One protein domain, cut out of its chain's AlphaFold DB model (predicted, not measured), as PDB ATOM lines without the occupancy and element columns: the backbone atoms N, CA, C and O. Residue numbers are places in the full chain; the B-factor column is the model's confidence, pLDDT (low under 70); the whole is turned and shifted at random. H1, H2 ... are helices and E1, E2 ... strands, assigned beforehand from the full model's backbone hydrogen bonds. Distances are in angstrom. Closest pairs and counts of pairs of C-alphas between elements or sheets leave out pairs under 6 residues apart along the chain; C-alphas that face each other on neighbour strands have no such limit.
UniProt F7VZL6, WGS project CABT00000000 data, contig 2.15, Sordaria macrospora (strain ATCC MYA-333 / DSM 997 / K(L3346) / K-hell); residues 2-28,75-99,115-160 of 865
ATOM      1  N   ALA A   2     -28.515 -14.074  16.686       43.75
ATOM      2  CA  ALA A   2     -29.245 -14.382  15.465       43.75
ATOM      3  C   ALA A   2     -30.725 -14.575  15.809       43.75
ATOM      4  O   ALA A   2     -31.034 -15.184  16.831       43.75
ATOM      5  N   VAL A   3     -31.602 -13.996  14.994       52.88
ATOM      6  CA  VAL A   3     -33.063 -14.052  15.160       52.88
ATOM      7  C   VAL A   3     -33.603 -15.346  14.550       52.88
ATOM      8  O   VAL A   3     -33.137 -15.721  13.478       52.88
ATOM      9  N   LEU A   4     -34.564 -16.022  15.189       52.59
ATOM     10  CA  LEU A   4     -35.119 -17.289  14.699       52.59
ATOM     11  C   LEU A   4     -36.388 -17.069  13.862       52.59
ATOM     12  O   LEU A   4     -37.406 -16.640  14.392       52.59
ATOM     13  N   LEU A   5     -36.360 -17.424  12.577       63.59
ATOM     14  CA  LEU A   5     -37.581 -17.544  11.763       63.59
ATOM     15  C   LEU A   5     -37.888 -19.028  11.516       63.59
ATOM     16  O   LEU A   5     -36.967 -19.841  11.404       63.59
ATOM     17  N   ARG A   6     -39.173 -19.376  11.438       61.22
ATOM     18  CA  ARG A   6     -39.667 -20.717  11.082       61.22
ATOM     19  C   ARG A   6     -40.223 -20.698   9.660       61.22
ATOM     20  O   ARG A   6     -40.537 -19.619   9.163       61.22
ATOM     21  N   ASP A   7     -40.337 -21.867   9.034       63.59
ATOM     22  CA  ASP A   7     -41.150 -22.071   7.825       63.59
ATOM     23  C   ASP A   7     -40.733 -21.216   6.599       63.59
ATOM     24  O   ASP A   7     -41.554 -20.874   5.749       63.59
ATOM     25  N   ILE A   8     -39.436 -20.887   6.474       73.62
ATOM     26  CA  ILE A   8     -38.853 -20.228   5.289       73.62
ATOM     27  C   ILE A   8     -37.831 -21.157   4.619       73.62
ATOM     28  O   ILE A   8     -36.775 -21.457   5.185       73.62
ATOM     29  N   ASN A   9     -38.110 -21.554   3.378       78.44
ATOM     30  CA  ASN A   9     -37.242 -22.381   2.543       78.44
ATOM     31  C   ASN A   9     -36.418 -21.533   1.564       78.44
ATOM     32  O   ASN A   9     -36.627 -20.328   1.387       78.44
ATOM     33  N   GLU A  10     -35.476 -22.182   0.880       80.62
ATOM     34  CA  GLU A  10     -34.715 -21.528  -0.177       80.62
ATOM     35  C   GLU A  10     -35.614 -21.161  -1.366       80.62
ATOM     36  O   GLU A  10     -36.277 -22.004  -1.965       80.62
ATOM     37  N   GLY A  11     -35.585 -19.884  -1.736       73.44
ATOM     38  CA  GLY A  11     -36.399 -19.302  -2.792       73.44
ATOM     39  C   GLY A  11     -37.675 -18.625  -2.296       73.44
ATOM     40  O   GLY A  11     -38.272 -17.897  -3.086       73.44
ATOM     41  N   ASP A  12     -38.087 -18.792  -1.039       77.00
ATOM     42  CA  ASP A  12     -39.400 -18.324  -0.580       77.00
ATOM     43  C   ASP A  12     -39.554 -16.790  -0.565       77.00
ATOM     44  O   ASP A  12     -38.586 -16.018  -0.597       77.00
ATOM     45  N   CYS A  13     -40.818 -16.360  -0.577       74.62
ATOM     46  CA  CYS A  13     -41.270 -14.969  -0.541       74.62
ATOM     47  C   CYS A  13     -42.546 -14.902   0.317       74.62
ATOM     48  O   CYS A  13     -43.653 -14.981  -0.215       74.62
ATOM     49  N   VAL A  14     -42.378 -14.837   1.638       78.44
ATOM     50  CA  VAL A  14     -43.461 -15.003   2.628       78.44
ATOM     51  C   VAL A  14     -44.089 -13.656   3.008       78.44
ATOM     52  O   VAL A  14     -43.403 -12.639   3.073       78.44
ATOM     53  N   GLU A  15     -45.384 -13.620   3.303       72.25
ATOM     54  CA  GLU A  15     -46.011 -12.481   3.980       72.25
ATOM     55  C   GLU A  15     -46.452 -12.916   5.375       72.25
ATOM     56  O   GLU A  15     -47.274 -13.820   5.494       72.25
ATOM     57  N   PHE A  16     -45.901 -12.271   6.405       72.38
ATOM     58  CA  PHE A  16     -46.321 -12.454   7.791       72.38
ATOM     59  C   PHE A  16     -47.371 -11.400   8.153       72.38
ATOM     60  O   PHE A  16     -47.250 -10.236   7.746       72.38
ATOM     61  N   ALA A  17     -48.397 -11.788   8.910       66.62
ATOM     62  CA  ALA A  17     -49.491 -10.885   9.269       66.62
ATOM     63  C   ALA A  17     -49.050  -9.777  10.251       66.62
ATOM     64  O   ALA A  17     -48.040  -9.894  10.939       66.62
ATOM     65  N   GLU A  18     -49.833  -8.693  10.356       61.25
ATOM     66  CA  GLU A  18     -49.579  -7.602  11.325       61.25
ATOM     67  C   GLU A  18     -49.692  -8.066  12.797       61.25
ATOM     68  O   GLU A  18     -49.139  -7.416  13.682       61.25
ATOM     69  N   GLU A  19     -50.380  -9.187  13.047       52.31
ATOM     70  CA  GLU A  19     -50.613  -9.798  14.368       52.31
ATOM     71  C   GLU A  19     -49.724 -11.032  14.636       52.31
ATOM     72  O   GLU A  19     -49.805 -11.641  15.701       52.31
ATOM     73  N   GLU A  20     -48.894 -11.435  13.673       58.59
ATOM     74  CA  GLU A  20     -48.091 -12.655  13.757       58.59
ATOM     75  C   GLU A  20     -46.730 -12.362  14.396       58.59
ATOM     76  O   GLU A  20     -45.943 -11.570  13.874       58.59
ATOM     77  N   GLU A  21     -46.423 -13.008  15.526       55.12
ATOM     78  CA  GLU A  21     -45.126 -12.863  16.197       55.12
ATOM     79  C   GLU A  21     -44.001 -13.539  15.395       55.12
ATOM     80  O   GLU A  21     -43.524 -14.622  15.735       55.12
ATOM     81  N   VAL A  22     -43.527 -12.864  14.344       54.78
ATOM     82  CA  VAL A  22     -42.254 -13.164  13.675       54.78
ATOM     83  C   VAL A  22     -41.154 -13.156  14.750       54.78
ATOM     84  O   VAL A  22     -40.854 -12.069  15.252       54.78
ATOM     85  N   PRO A  23     -40.552 -14.297  15.153       45.69
ATOM     86  CA  PRO A  23     -39.915 -14.381  16.470       45.69
ATOM     87  C   PRO A  23     -38.604 -13.589  16.561       45.69
ATOM     88  O   PRO A  23     -37.523 -14.110  16.290       45.69
ATOM     89  N   VAL A  24     -38.667 -12.323  16.990       47.47
ATOM     90  CA  VAL A  24     -37.493 -11.441  17.167       47.47
ATOM     91  C   VAL A  24     -36.712 -11.774  18.452       47.47
ATOM     92  O   VAL A  24     -36.248 -10.888  19.169       47.47
ATOM     93  N   GLU A  25     -36.551 -13.062  18.766       34.91
ATOM     94  CA  GLU A  25     -35.778 -13.504  19.925       34.91
ATOM     95  C   GLU A  25     -34.285 -13.227  19.722       34.91
ATOM     96  O   GLU A  25     -33.596 -13.828  18.894       34.91
ATOM     97  N   VAL A  26     -33.765 -12.294  20.518       33.22
ATOM     98  CA  VAL A  26     -32.348 -11.927  20.542       33.22
ATOM     99  C   VAL A  26     -31.588 -12.944  21.397       33.22
ATOM    100  O   VAL A  26     -31.291 -12.696  22.566       33.22
ATOM    101  N   VAL A  27     -31.264 -14.104  20.816       30.44
ATOM    102  CA  VAL A  27     -30.575 -15.193  21.532       30.44
ATOM    103  C   VAL A  27     -29.209 -14.727  22.062       30.44
ATOM    104  O   VAL A  27     -28.266 -14.455  21.307       30.44
ATOM    105  N   SER A  28     -29.107 -14.643  23.390       26.72
ATOM    106  CA  SER A  28     -27.966 -14.133  24.152       26.72
ATOM    107  C   SER A  28     -27.041 -15.265  24.619       26.72
ATOM    108  O   SER A  28     -27.059 -15.705  25.767       26.72
ATOM    109  N   GLU A  75     -25.572  -5.456  10.576       53.88
ATOM    110  CA  GLU A  75     -26.219  -6.378   9.657       53.88
ATOM    111  C   GLU A  75     -26.948  -7.454  10.456       53.88
ATOM    112  O   GLU A  75     -26.389  -8.116  11.334       53.88
ATOM    113  N   ASP A  76     -28.242  -7.548  10.191       67.81
ATOM    114  CA  ASP A  76     -29.208  -8.185  11.066       67.81
ATOM    115  C   ASP A  76     -29.100  -9.702  10.854       67.81
ATOM    116  O   ASP A  76     -29.637 -10.259   9.898       67.81
ATOM    117  N   ARG A  77     -28.268 -10.377  11.654       74.06
ATOM    118  CA  ARG A  77     -28.002 -11.813  11.470       74.06
ATOM    119  C   ARG A  77     -29.233 -12.630  11.885       74.06
ATOM    120  O   ARG A  77     -29.833 -12.402  12.933       74.06
ATOM    121  N   VAL A  78     -29.601 -13.601  11.057       77.62
ATOM    122  CA  VAL A  78     -30.808 -14.435  11.198       77.62
ATOM    123  C   VAL A  78     -30.431 -15.908  11.098       77.62
ATOM    124  O   VAL A  78     -29.536 -16.271  10.347       77.62
ATOM    125  N   THR A  79     -31.123 -16.759  11.838       79.69
ATOM    126  CA  THR A  79     -31.071 -18.224  11.770       79.69
ATOM    127  C   THR A  79     -32.465 -18.745  11.448       79.69
ATOM    128  O   THR A  79     -33.459 -18.176  11.895       79.69
ATOM    129  N   LEU A  80     -32.554 -19.823  10.676       78.12
ATOM    130  CA  LEU A  80     -33.830 -20.449  10.325       78.12
ATOM    131  C   LEU A  80     -33.949 -21.787  11.061       78.12
ATOM    132  O   LEU A  80     -32.965 -22.519  11.134       78.12
ATOM    133  N   ALA A  81     -35.123 -22.080  11.623       67.25
ATOM    134  CA  ALA A  81     -35.334 -23.248  12.485       67.25
ATOM    135  C   ALA A  81     -35.108 -24.581  11.753       67.25
ATOM    136  O   ALA A  81     -34.521 -25.506  12.310       67.25
ATOM    137  N   ASP A  82     -35.531 -24.637  10.492       67.12
ATOM    138  CA  ASP A  82     -35.616 -25.857   9.682       67.12
ATOM    139  C   ASP A  82     -34.382 -26.066   8.780       67.12
ATOM    140  O   ASP A  82     -34.300 -27.021   8.006       67.12
ATOM    141  N   GLN A  83     -33.399 -25.164   8.873       72.19
ATOM    142  CA  GLN A  83     -32.126 -25.236   8.152       72.19
ATOM    143  C   GLN A  83     -31.057 -25.957   8.993       72.19
ATOM    144  O   GLN A  83     -31.137 -25.957  10.223       72.19
ATOM    145  N   PRO A  84     -30.027 -26.572   8.372       68.88
ATOM    146  CA  PRO A  84     -29.001 -27.306   9.109       68.88
ATOM    147  C   PRO A  84     -28.350 -26.434  10.194       68.88
ATOM    148  O   PRO A  84     -27.924 -25.302   9.943       68.88
ATOM    149  N   ALA A  85     -28.309 -26.982  11.412       58.44
ATOM    150  CA  ALA A  85     -28.072 -26.234  12.642       58.44
ATOM    151  C   ALA A  85     -26.808 -25.359  12.577       58.44
ATOM    152  O   ALA A  85     -25.690 -25.859  12.455       58.44
ATOM    153  N   GLY A  86     -27.003 -24.043  12.688       65.00
ATOM    154  CA  GLY A  86     -25.932 -23.048  12.599       65.00
ATOM    155  C   GLY A  86     -25.826 -22.314  11.257       65.00
ATOM    156  O   GLY A  86     -24.967 -21.443  11.137       65.00
ATOM    157  N   MET A  87     -26.688 -22.583  10.266       74.44
ATOM    158  CA  MET A  87     -26.809 -21.693   9.104       74.44
ATOM    159  C   MET A  87     -27.323 -20.309   9.520       74.44
ATOM    160  O   MET A  87     -28.480 -20.138   9.906       74.44
ATOM    161  N   VAL A  88     -26.438 -19.317   9.407       78.50
ATOM    162  CA  VAL A  88     -26.744 -17.899   9.598       78.50
ATOM    163  C   VAL A  88     -26.915 -17.231   8.232       78.50
ATOM    164  O   VAL A  88     -26.185 -17.526   7.284       78.50
ATOM    165  N   PHE A  89     -27.837 -16.277   8.170       83.69
ATOM    166  CA  PHE A  89     -28.154 -15.423   7.032       83.69
ATOM    167  C   PHE A  89     -27.970 -13.952   7.404       83.69
ATOM    168  O   PHE A  89     -28.121 -13.570   8.566       83.69
ATOM    169  N   THR A  90     -27.701 -13.114   6.409       82.81
ATOM    170  CA  THR A  90     -27.709 -11.654   6.558       82.81
ATOM    171  C   THR A  90     -29.078 -11.117   6.153       82.81
ATOM    172  O   THR A  90     -29.447 -11.222   4.982       82.81
ATOM    173  N   ARG A  91     -29.843 -10.551   7.098       84.31
ATOM    174  CA  ARG A  91     -31.124  -9.885   6.826       84.31
ATOM    175  C   ARG A  91     -30.905  -8.416   6.486       84.31
ATOM    176  O   ARG A  91     -30.366  -7.630   7.260       84.31
ATOM    177  N   ARG A  92     -31.410  -8.035   5.320       81.94
ATOM    178  CA  ARG A  92     -31.560  -6.655   4.856       81.94
ATOM    179  C   ARG A  92     -33.015  -6.226   5.048       81.94
ATOM    180  O   ARG A  92     -33.914  -7.005   4.743       81.94
ATOM    181  N   ARG A  93     -33.249  -4.991   5.506       83.19
ATOM    182  CA  ARG A  93     -34.583  -4.375   5.655       83.19
ATOM    183  C   ARG A  93     -34.782  -3.260   4.629       83.19
ATOM    184  O   ARG A  93     -33.914  -2.404   4.473       83.19
ATOM    185  N   VAL A  94     -35.945  -3.240   3.988       81.38
ATOM    186  CA  VAL A  94     -36.385  -2.245   3.003       81.38
ATOM    187  C   VAL A  94     -37.725  -1.662   3.474       81.38
ATOM    188  O   VAL A  94     -38.710  -2.399   3.517       81.38
ATOM    189  N   PRO A  95     -37.803  -0.373   3.855       82.31
ATOM    190  CA  PRO A  95     -39.074   0.265   4.197       82.31
ATOM    191  C   PRO A  95     -40.017   0.288   2.990       82.31
ATOM    192  O   PRO A  95     -39.599   0.692   1.902       82.31
ATOM    193  N   LEU A  96     -41.276  -0.121   3.174       82.50
ATOM    194  CA  LEU A  96     -42.287  -0.095   2.116       82.50
ATOM    195  C   LEU A  96     -43.298   1.029   2.339       82.50
ATOM    196  O   LEU A  96     -43.607   1.393   3.471       82.50
ATOM    197  N   ILE A  97     -43.840   1.558   1.245       82.75
ATOM    198  CA  ILE A  97     -44.989   2.466   1.279       82.75
ATOM    199  C   ILE A  97     -46.241   1.632   1.591       82.75
ATOM    200  O   ILE A  97     -46.542   0.667   0.887       82.75
ATOM    201  N   GLY A  98     -46.952   1.987   2.663       65.44
ATOM    202  CA  GLY A  98     -48.178   1.307   3.085       65.44
ATOM    203  C   GLY A  98     -49.394   1.704   2.245       65.44
ATOM    204  O   GLY A  98     -49.578   2.871   1.911       65.44
ATOM    205  N   SER A  99     -50.272   0.744   1.948       51.00
ATOM    206  CA  SER A  99     -51.482   0.958   1.134       51.00
ATOM    207  C   SER A  99     -52.654   1.621   1.876       51.00
ATOM    208  O   SER A  99     -53.624   2.026   1.241       51.00
ATOM    209  N   SER A 115     -37.278   7.608   0.902       55.78
ATOM    210  CA  SER A 115     -36.485   6.393   1.170       55.78
ATOM    211  C   SER A 115     -37.339   5.114   1.269       55.78
ATOM    212  O   SER A 115     -36.843   4.058   1.656       55.78
ATOM    213  N   MET A 116     -38.634   5.199   0.946       66.62
ATOM    214  CA  MET A 116     -39.557   4.059   0.957       66.62
ATOM    215  C   MET A 116     -39.742   3.499  -0.458       66.62
ATOM    216  O   MET A 116     -39.784   4.244  -1.437       66.62
ATOM    217  N   MET A 117     -39.862   2.178  -0.571       74.50
ATOM    218  CA  MET A 117     -40.080   1.466  -1.832       74.50
ATOM    219  C   MET A 117     -41.567   1.117  -1.985       74.50
ATOM    220  O   MET A 117     -42.215   0.757  -1.005       74.50
ATOM    221  N   MET A 118     -42.132   1.173  -3.194       81.00
ATOM    222  CA  MET A 118     -43.463   0.586  -3.411       81.00
ATOM    223  C   MET A 118     -43.388  -0.929  -3.204       81.00
ATOM    224  O   MET A 118     -42.422  -1.568  -3.633       81.00
ATOM    225  N   ARG A 119     -44.408  -1.526  -2.578       82.75
ATOM    226  CA  ARG A 119     -44.458  -2.976  -2.333       82.75
ATOM    227  C   ARG A 119     -44.348  -3.770  -3.639       82.75
ATOM    228  O   ARG A 119     -43.662  -4.785  -3.702       82.75
ATOM    229  N   GLU A 120     -44.939  -3.257  -4.709       80.38
ATOM    230  CA  GLU A 120     -44.930  -3.841  -6.047       80.38
ATOM    231  C   GLU A 120     -43.556  -3.703  -6.716       80.38
ATOM    232  O   GLU A 120     -43.205  -4.531  -7.552       80.38
ATOM    233  N   ASP A 121     -42.771  -2.665  -6.396       80.56
ATOM    234  CA  ASP A 121     -41.366  -2.570  -6.824       80.56
ATOM    235  C   ASP A 121     -40.492  -3.564  -6.045       80.56
ATOM    236  O   ASP A 121     -39.657  -4.229  -6.655       80.56
ATOM    237  N   PHE A 122     -40.703  -3.713  -4.729       83.19
ATOM    238  CA  PHE A 122     -39.978  -4.682  -3.896       83.19
ATOM    239  C   PHE A 122     -40.216  -6.126  -4.358       83.19
ATOM    240  O   PHE A 122     -39.263  -6.868  -4.580       83.19
ATOM    241  N   LEU A 123     -41.474  -6.512  -4.591       83.44
ATOM    242  CA  LEU A 123     -41.810  -7.847  -5.096       83.44
ATOM    243  C   LEU A 123     -41.250  -8.088  -6.510       83.44
ATOM    244  O   LEU A 123     -40.795  -9.192  -6.806       83.44
ATOM    245  N   ARG A 124     -41.190  -7.057  -7.370       79.25
ATOM    246  CA  ARG A 124     -40.505  -7.151  -8.675       79.25
ATOM    247  C   ARG A 124     -38.986  -7.301  -8.535       79.25
ATOM    248  O   ARG A 124     -38.406  -8.055  -9.310       79.25
ATOM    249  N   GLU A 125     -38.348  -6.649  -7.562       78.38
ATOM    250  CA  GLU A 125     -36.922  -6.842  -7.241       78.38
ATOM    251  C   GLU A 125     -36.660  -8.276  -6.741       78.38
ATOM    252  O   GLU A 125     -35.801  -8.963  -7.289       78.38
ATOM    253  N   VAL A 126     -37.470  -8.789  -5.809       82.56
ATOM    254  CA  VAL A 126     -37.413 -10.187  -5.336       82.56
ATOM    255  C   VAL A 126     -37.545 -11.195  -6.485       82.56
ATOM    256  O   VAL A 126     -36.714 -12.097  -6.615       82.56
ATOM    257  N   VAL A 127     -38.559 -11.045  -7.345       80.00
ATOM    258  CA  VAL A 127     -38.769 -11.940  -8.497       80.00
ATOM    259  C   VAL A 127     -37.602 -11.848  -9.485       80.00
ATOM    260  O   VAL A 127     -37.106 -12.885  -9.920       80.00
ATOM    261  N   ALA A 128     -37.100 -10.645  -9.784       76.62
ATOM    262  CA  ALA A 128     -35.940 -10.456 -10.657       76.62
ATOM    263  C   ALA A 128     -34.715 -11.246 -10.172       76.62
ATOM    264  O   ALA A 128     -34.075 -11.949 -10.952       76.62
ATOM    265  N   ILE A 129     -34.415 -11.159  -8.876       78.88
ATOM    266  CA  ILE A 129     -33.251 -11.798  -8.255       78.88
ATOM    267  C   ILE A 129     -33.383 -13.324  -8.280       78.88
ATOM    268  O   ILE A 129     -32.442 -14.013  -8.680       78.88
ATOM    269  N   ARG A 130     -34.566 -13.851  -7.934       79.94
ATOM    270  CA  ARG A 130     -34.879 -15.287  -8.032       79.94
ATOM    271  C   ARG A 130     -34.724 -15.800  -9.466       79.94
ATOM    272  O   ARG A 130     -34.062 -16.808  -9.687       79.94
ATOM    273  N   CYS A 131     -35.287 -15.091 -10.445       73.69
ATOM    274  CA  CYS A 131     -35.262 -15.490 -11.852       73.69
ATOM    275  C   CYS A 131     -33.875 -15.382 -12.508       73.69
ATOM    276  O   CYS A 131     -33.586 -16.142 -13.430       73.69
ATOM    277  N   LEU A 132     -33.006 -14.479 -12.040       74.75
ATOM    278  CA  LEU A 132     -31.610 -14.401 -12.488       74.75
ATOM    279  C   LEU A 132     -30.733 -15.531 -11.920       74.75
ATOM    280  O   LEU A 132     -29.679 -15.806 -12.492       74.75
ATOM    281  N   ASN A 133     -31.162 -16.178 -10.825       77.81
ATOM    282  CA  ASN A 133     -30.533 -17.348 -10.195       77.81
ATOM    283  C   ASN A 133     -28.997 -17.223 -10.092       77.81
ATOM    284  O   ASN A 133     -28.236 -18.018 -10.654       77.81
ATOM    285  N   LEU A 134     -28.538 -16.155  -9.437       82.00
ATOM    286  CA  LEU A 134     -27.133 -15.746  -9.436       82.00
ATOM    287  C   LEU A 134     -26.307 -16.540  -8.414       82.00
ATOM    288  O   LEU A 134     -26.304 -16.232  -7.223       82.00
ATOM    289  N   HIS A 135     -25.566 -17.534  -8.909       81.25
ATOM    290  CA  HIS A 135     -24.613 -18.334  -8.130       81.25
ATOM    291  C   HIS A 135     -23.168 -18.018  -8.538       81.25
ATOM    292  O   HIS A 135     -22.740 -18.352  -9.644       81.25
ATOM    293  N   ASN A 136     -22.415 -17.401  -7.629       86.38
ATOM    294  CA  ASN A 136     -20.963 -17.210  -7.688       86.38
ATOM    295  C   ASN A 136     -20.426 -17.295  -6.245       86.38
ATOM    296  O   ASN A 136     -21.072 -16.772  -5.340       86.38
ATOM    297  N   GLU A 137     -19.280 -17.951  -6.012       86.12
ATOM    298  CA  GLU A 137     -18.718 -18.165  -4.659       86.12
ATOM    299  C   GLU A 137     -18.463 -16.849  -3.900       86.12
ATOM    300  O   GLU A 137     -18.598 -16.774  -2.679       86.12
ATOM    301  N   HIS A 138     -18.116 -15.796  -4.636       91.31
ATOM    302  CA  HIS A 138     -17.670 -14.511  -4.108       91.31
ATOM    303  C   HIS A 138     -18.749 -13.421  -4.223       91.31
ATOM    304  O   HIS A 138     -18.443 -12.234  -4.120       91.31
ATOM    305  N   LEU A 139     -20.019 -13.809  -4.385       88.94
ATOM    306  CA  LEU A 139     -21.184 -12.920  -4.416       88.94
ATOM    307  C   LEU A 139     -22.187 -13.326  -3.325       88.94
ATOM    308  O   LEU A 139     -22.469 -14.509  -3.147       88.94
ATOM    309  N   ALA A 140     -22.762 -12.359  -2.606       87.12
ATOM    310  CA  ALA A 140     -23.796 -12.636  -1.608       87.12
ATOM    311  C   ALA A 140     -25.081 -13.136  -2.292       87.12
ATOM    312  O   ALA A 140     -25.805 -12.374  -2.942       87.12
ATOM    313  N   ARG A 141     -25.362 -14.430  -2.147       85.31
ATOM    314  CA  ARG A 141     -26.469 -15.129  -2.798       85.31
ATOM    315  C   ARG A 141     -27.785 -14.841  -2.079       85.31
ATOM    316  O   ARG A 141     -27.853 -14.928  -0.855       85.31
ATOM    317  N   TYR A 142     -28.845 -14.545  -2.828       86.94
ATOM    318  CA  TYR A 142     -30.206 -14.507  -2.283       86.94
ATOM    319  C   TYR A 142     -30.612 -15.900  -1.781       86.94
ATOM    320  O   TYR A 142     -30.435 -16.891  -2.495       86.94
ATOM    321  N   PHE A 143     -31.172 -15.960  -0.575       87.50
ATOM    322  CA  PHE A 143     -31.785 -17.164  -0.026       87.50
ATOM    323  C   PHE A 143     -33.312 -17.076  -0.081       87.50
ATOM    324  O   PHE A 143     -33.940 -17.869  -0.771       87.50
ATOM    325  N   ALA A 144     -33.907 -16.093   0.596       88.50
ATOM    326  CA  ALA A 144     -35.356 -15.907   0.674       88.50
ATOM    327  C   ALA A 144     -35.709 -14.440   0.963       88.50
ATOM    328  O   ALA A 144     -34.834 -13.612   1.229       88.50
ATOM    329  N   SER A 145     -36.995 -14.110   0.942       88.69
ATOM    330  CA  SER A 145     -37.513 -12.803   1.346       88.69
ATOM    331  C   SER A 145     -38.839 -12.934   2.080       88.69
ATOM    332  O   SER A 145     -39.505 -13.967   2.010       88.69
ATOM    333  N   TYR A 146     -39.216 -11.881   2.797       88.25
ATOM    334  CA  TYR A 146     -40.538 -11.786   3.400       88.25
ATOM    335  C   TYR A 146     -40.996 -10.336   3.591       88.25
ATOM    336  O   TYR A 146     -40.181  -9.416   3.533       88.25
ATOM    337  N   THR A 147     -42.284 -10.113   3.852       86.75
ATOM    338  CA  THR A 147     -42.823  -8.810   4.280       86.75
ATOM    339  C   THR A 147     -43.422  -8.883   5.681       86.75
ATOM    340  O   THR A 147     -44.123  -9.839   5.994       86.75
ATOM    341  N   HIS A 148     -43.145  -7.876   6.519       82.62
ATOM    342  CA  HIS A 148     -43.653  -7.767   7.894       82.62
ATOM    343  C   HIS A 148     -43.654  -6.296   8.369       82.62
ATOM    344  O   HIS A 148     -42.702  -5.553   8.098       82.62
ATOM    345  N   LEU A 149     -44.717  -5.861   9.063       84.19
ATOM    346  CA  LEU A 149     -44.900  -4.505   9.627       84.19
ATOM    347  C   LEU A 149     -44.521  -3.353   8.668       84.19
ATOM    348  O   LEU A 149     -43.749  -2.456   9.015       84.19
ATOM    349  N   GLY A 150     -45.017  -3.398   7.427       82.00
ATOM    350  CA  GLY A 150     -44.739  -2.369   6.413       82.00
ATOM    351  C   GLY A 150     -43.302  -2.364   5.874       82.00
ATOM    352  O   GLY A 150     -42.847  -1.356   5.340       82.00
ATOM    353  N   ASN A 151     -42.556  -3.464   6.013       83.88
ATOM    354  CA  ASN A 151     -41.191  -3.589   5.499       83.88
ATOM    355  C   ASN A 151     -41.017  -4.875   4.696       83.88
ATOM    356  O   ASN A 151     -41.533  -5.925   5.074       83.88
ATOM    357  N   GLY A 152     -40.235  -4.787   3.625       85.75
ATOM    358  CA  GLY A 152     -39.668  -5.928   2.929       85.75
ATOM    359  C   GLY A 152     -38.352  -6.329   3.583       85.75
ATOM    360  O   GLY A 152     -37.567  -5.482   4.012       85.75
ATOM    361  N   TYR A 153     -38.101  -7.625   3.653       85.81
ATOM    362  CA  TYR A 153     -36.892  -8.212   4.201       85.81
ATOM    363  C   TYR A 153     -36.315  -9.214   3.209       85.81
ATOM    364  O   TYR A 153     -37.050  -9.922   2.526       85.81
ATOM    365  N   MET A 154     -34.990  -9.269   3.117       86.94
ATOM    366  CA  MET A 154     -34.272 -10.164   2.206       86.94
ATOM    367  C   MET A 154     -33.144 -10.844   2.972       86.94
ATOM    368  O   MET A 154     -32.400 -10.172   3.687       86.94
ATOM    369  N   LEU A 155     -33.037 -12.162   2.831       87.38
ATOM    370  CA  LEU A 155     -32.036 -13.002   3.477       87.38
ATOM    371  C   LEU A 155     -30.962 -13.386   2.457       87.38
ATOM    372  O   LEU A 155     -31.282 -13.895   1.381       87.38
ATOM    373  N   PHE A 156     -29.695 -13.170   2.808       86.12
ATOM    374  CA  PHE A 156     -28.542 -13.507   1.972       86.12
ATOM    375  C   PHE A 156     -27.613 -14.520   2.649       86.12
ATOM    376  O   PHE A 156     -27.525 -14.577   3.877       86.12
ATOM    377  N   THR A 157     -26.918 -15.313   1.834       84.50
ATOM    378  CA  THR A 157     -25.967 -16.350   2.254       84.50
ATOM    379  C   THR A 157     -24.702 -16.323   1.368       84.50
ATOM    380  O   THR A 157     -24.821 -16.008   0.181       84.50
ATOM    381  N   PRO A 158     -23.488 -16.619   1.879       81.56
ATOM    382  CA  PRO A 158     -23.160 -16.858   3.287       81.56
ATOM    383  C   PRO A 158     -23.451 -15.625   4.149       81.56
ATOM    384  O   PRO A 158     -23.397 -14.501   3.648       81.56
ATOM    385  N   ALA A 159     -23.740 -15.815   5.441       72.56
ATOM    386  CA  ALA A 159     -23.787 -14.682   6.357       72.56
ATOM    387  C   ALA A 159     -22.461 -13.922   6.320       72.56
ATOM    388  O   ALA A 159     -21.383 -14.489   6.529       72.56
ATOM    389  N   THR A 160     -22.573 -12.621   6.106       70.44
ATOM    390  CA  THR A 160     -21.473 -11.676   6.217       70.44
ATOM    391  C   THR A 160     -20.868 -11.727   7.624       70.44
ATOM    392  O   THR A 160     -21.554 -11.963   8.627       70.44
TER     393      THR A 160
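Overview. This is residues 2 to 28, 75 to 99 and 115 to 160 of the 865 residues of an uncharacterized protein of Sordaria macrospora (strain ATCC MYA-333 / DSM 997 / K(L3346) / K-hell) (UniProt F7VZL6). One strongly twisted sheet of six strands, curled like part of a barrel, has a single helix, H1, running along one of its faces over the strands E6 and E5. It makes two layers, a sheet with its helix on one face, while residues 16 to 28 form a long stretch with no named element, away from the domain's mean. The printed part has 98 residues, with named elements in the order E1 E2 E3 E4 H1 E5 E6; the mixed sheet runs E1 E3 E4 E6 E5 E2, and the class is mixed, helices and strands. The whole is compact, with a radius of gyration of the C-alphas of 13.3 A, and rounded, spanning 38 by 33 by 22 A.

Arrangement. In the sheet, E4, residues 88 to 97, and E6, residues 151 to 157, are antiparallel neighbours, with N 92 and O 154 2.9 A apart, within hydrogen-bond range. E5, residues 141 to 148, forms a hairpin with E6 through a tight link; N 153 and O 146 are 2.7 A apart. On the other side of E5, E2, residues 13 to 15, is a parallel edge strand, with N 147 and O 14 at 2.9 A. E3, residues 76 to 80, forms a hairpin with E4, with N 89 and O 78 at 2.8 A. The other edge strand, E1, residues 3 to 5, is parallel to E3, with N 79 and O 3 at 2.8 A. H1, residues 119 to 132, is on the sheet at a height over the sheet of 9.2 A, and on the local plane its line and that of E6 stand at 8 degrees. The closest C-alphas of H1 and E5 are those of Val 126 and Ser 145, 7.2 A apart. Residues 96 to 97 of E4 also pair, parallel, with residues 117 to 118. Every O i to N i+4 pair in H1 is within hydrogen-bond range. Among the pairs that are apart are E1 and E6, and E2 and E4.

Along the chain. E4, the longest strand, measures 28.6 A from C-alpha 88 at (-26.744, -17.899, 9.598) to C-alpha 97. E5 measures 21.5 A, E6 20.1 A and E3 13.1 A; E1 begins at C-alpha 3, (-33.063, -14.052, 15.160). H1 measures 20.0 A, and E6 ends at C-alpha 157, (-25.967, -16.350, 2.254).

Size, cuts and confidence. The C-alphas of Ser 99 and Glu 137 are the two farthest apart, 38.4 A. Residues 29 to 74 are not printed, with 16.5 A between C-alphas 28 and 75; residues 100 to 114 are not printed either, with 16.0 A between C-alphas 99 and 115. Of the links that are printed whole, none is long. The model's mean pLDDT over the printed part is 73.4, and 29 residues are under 70, among them residues 2 to 7 and 17 to 28.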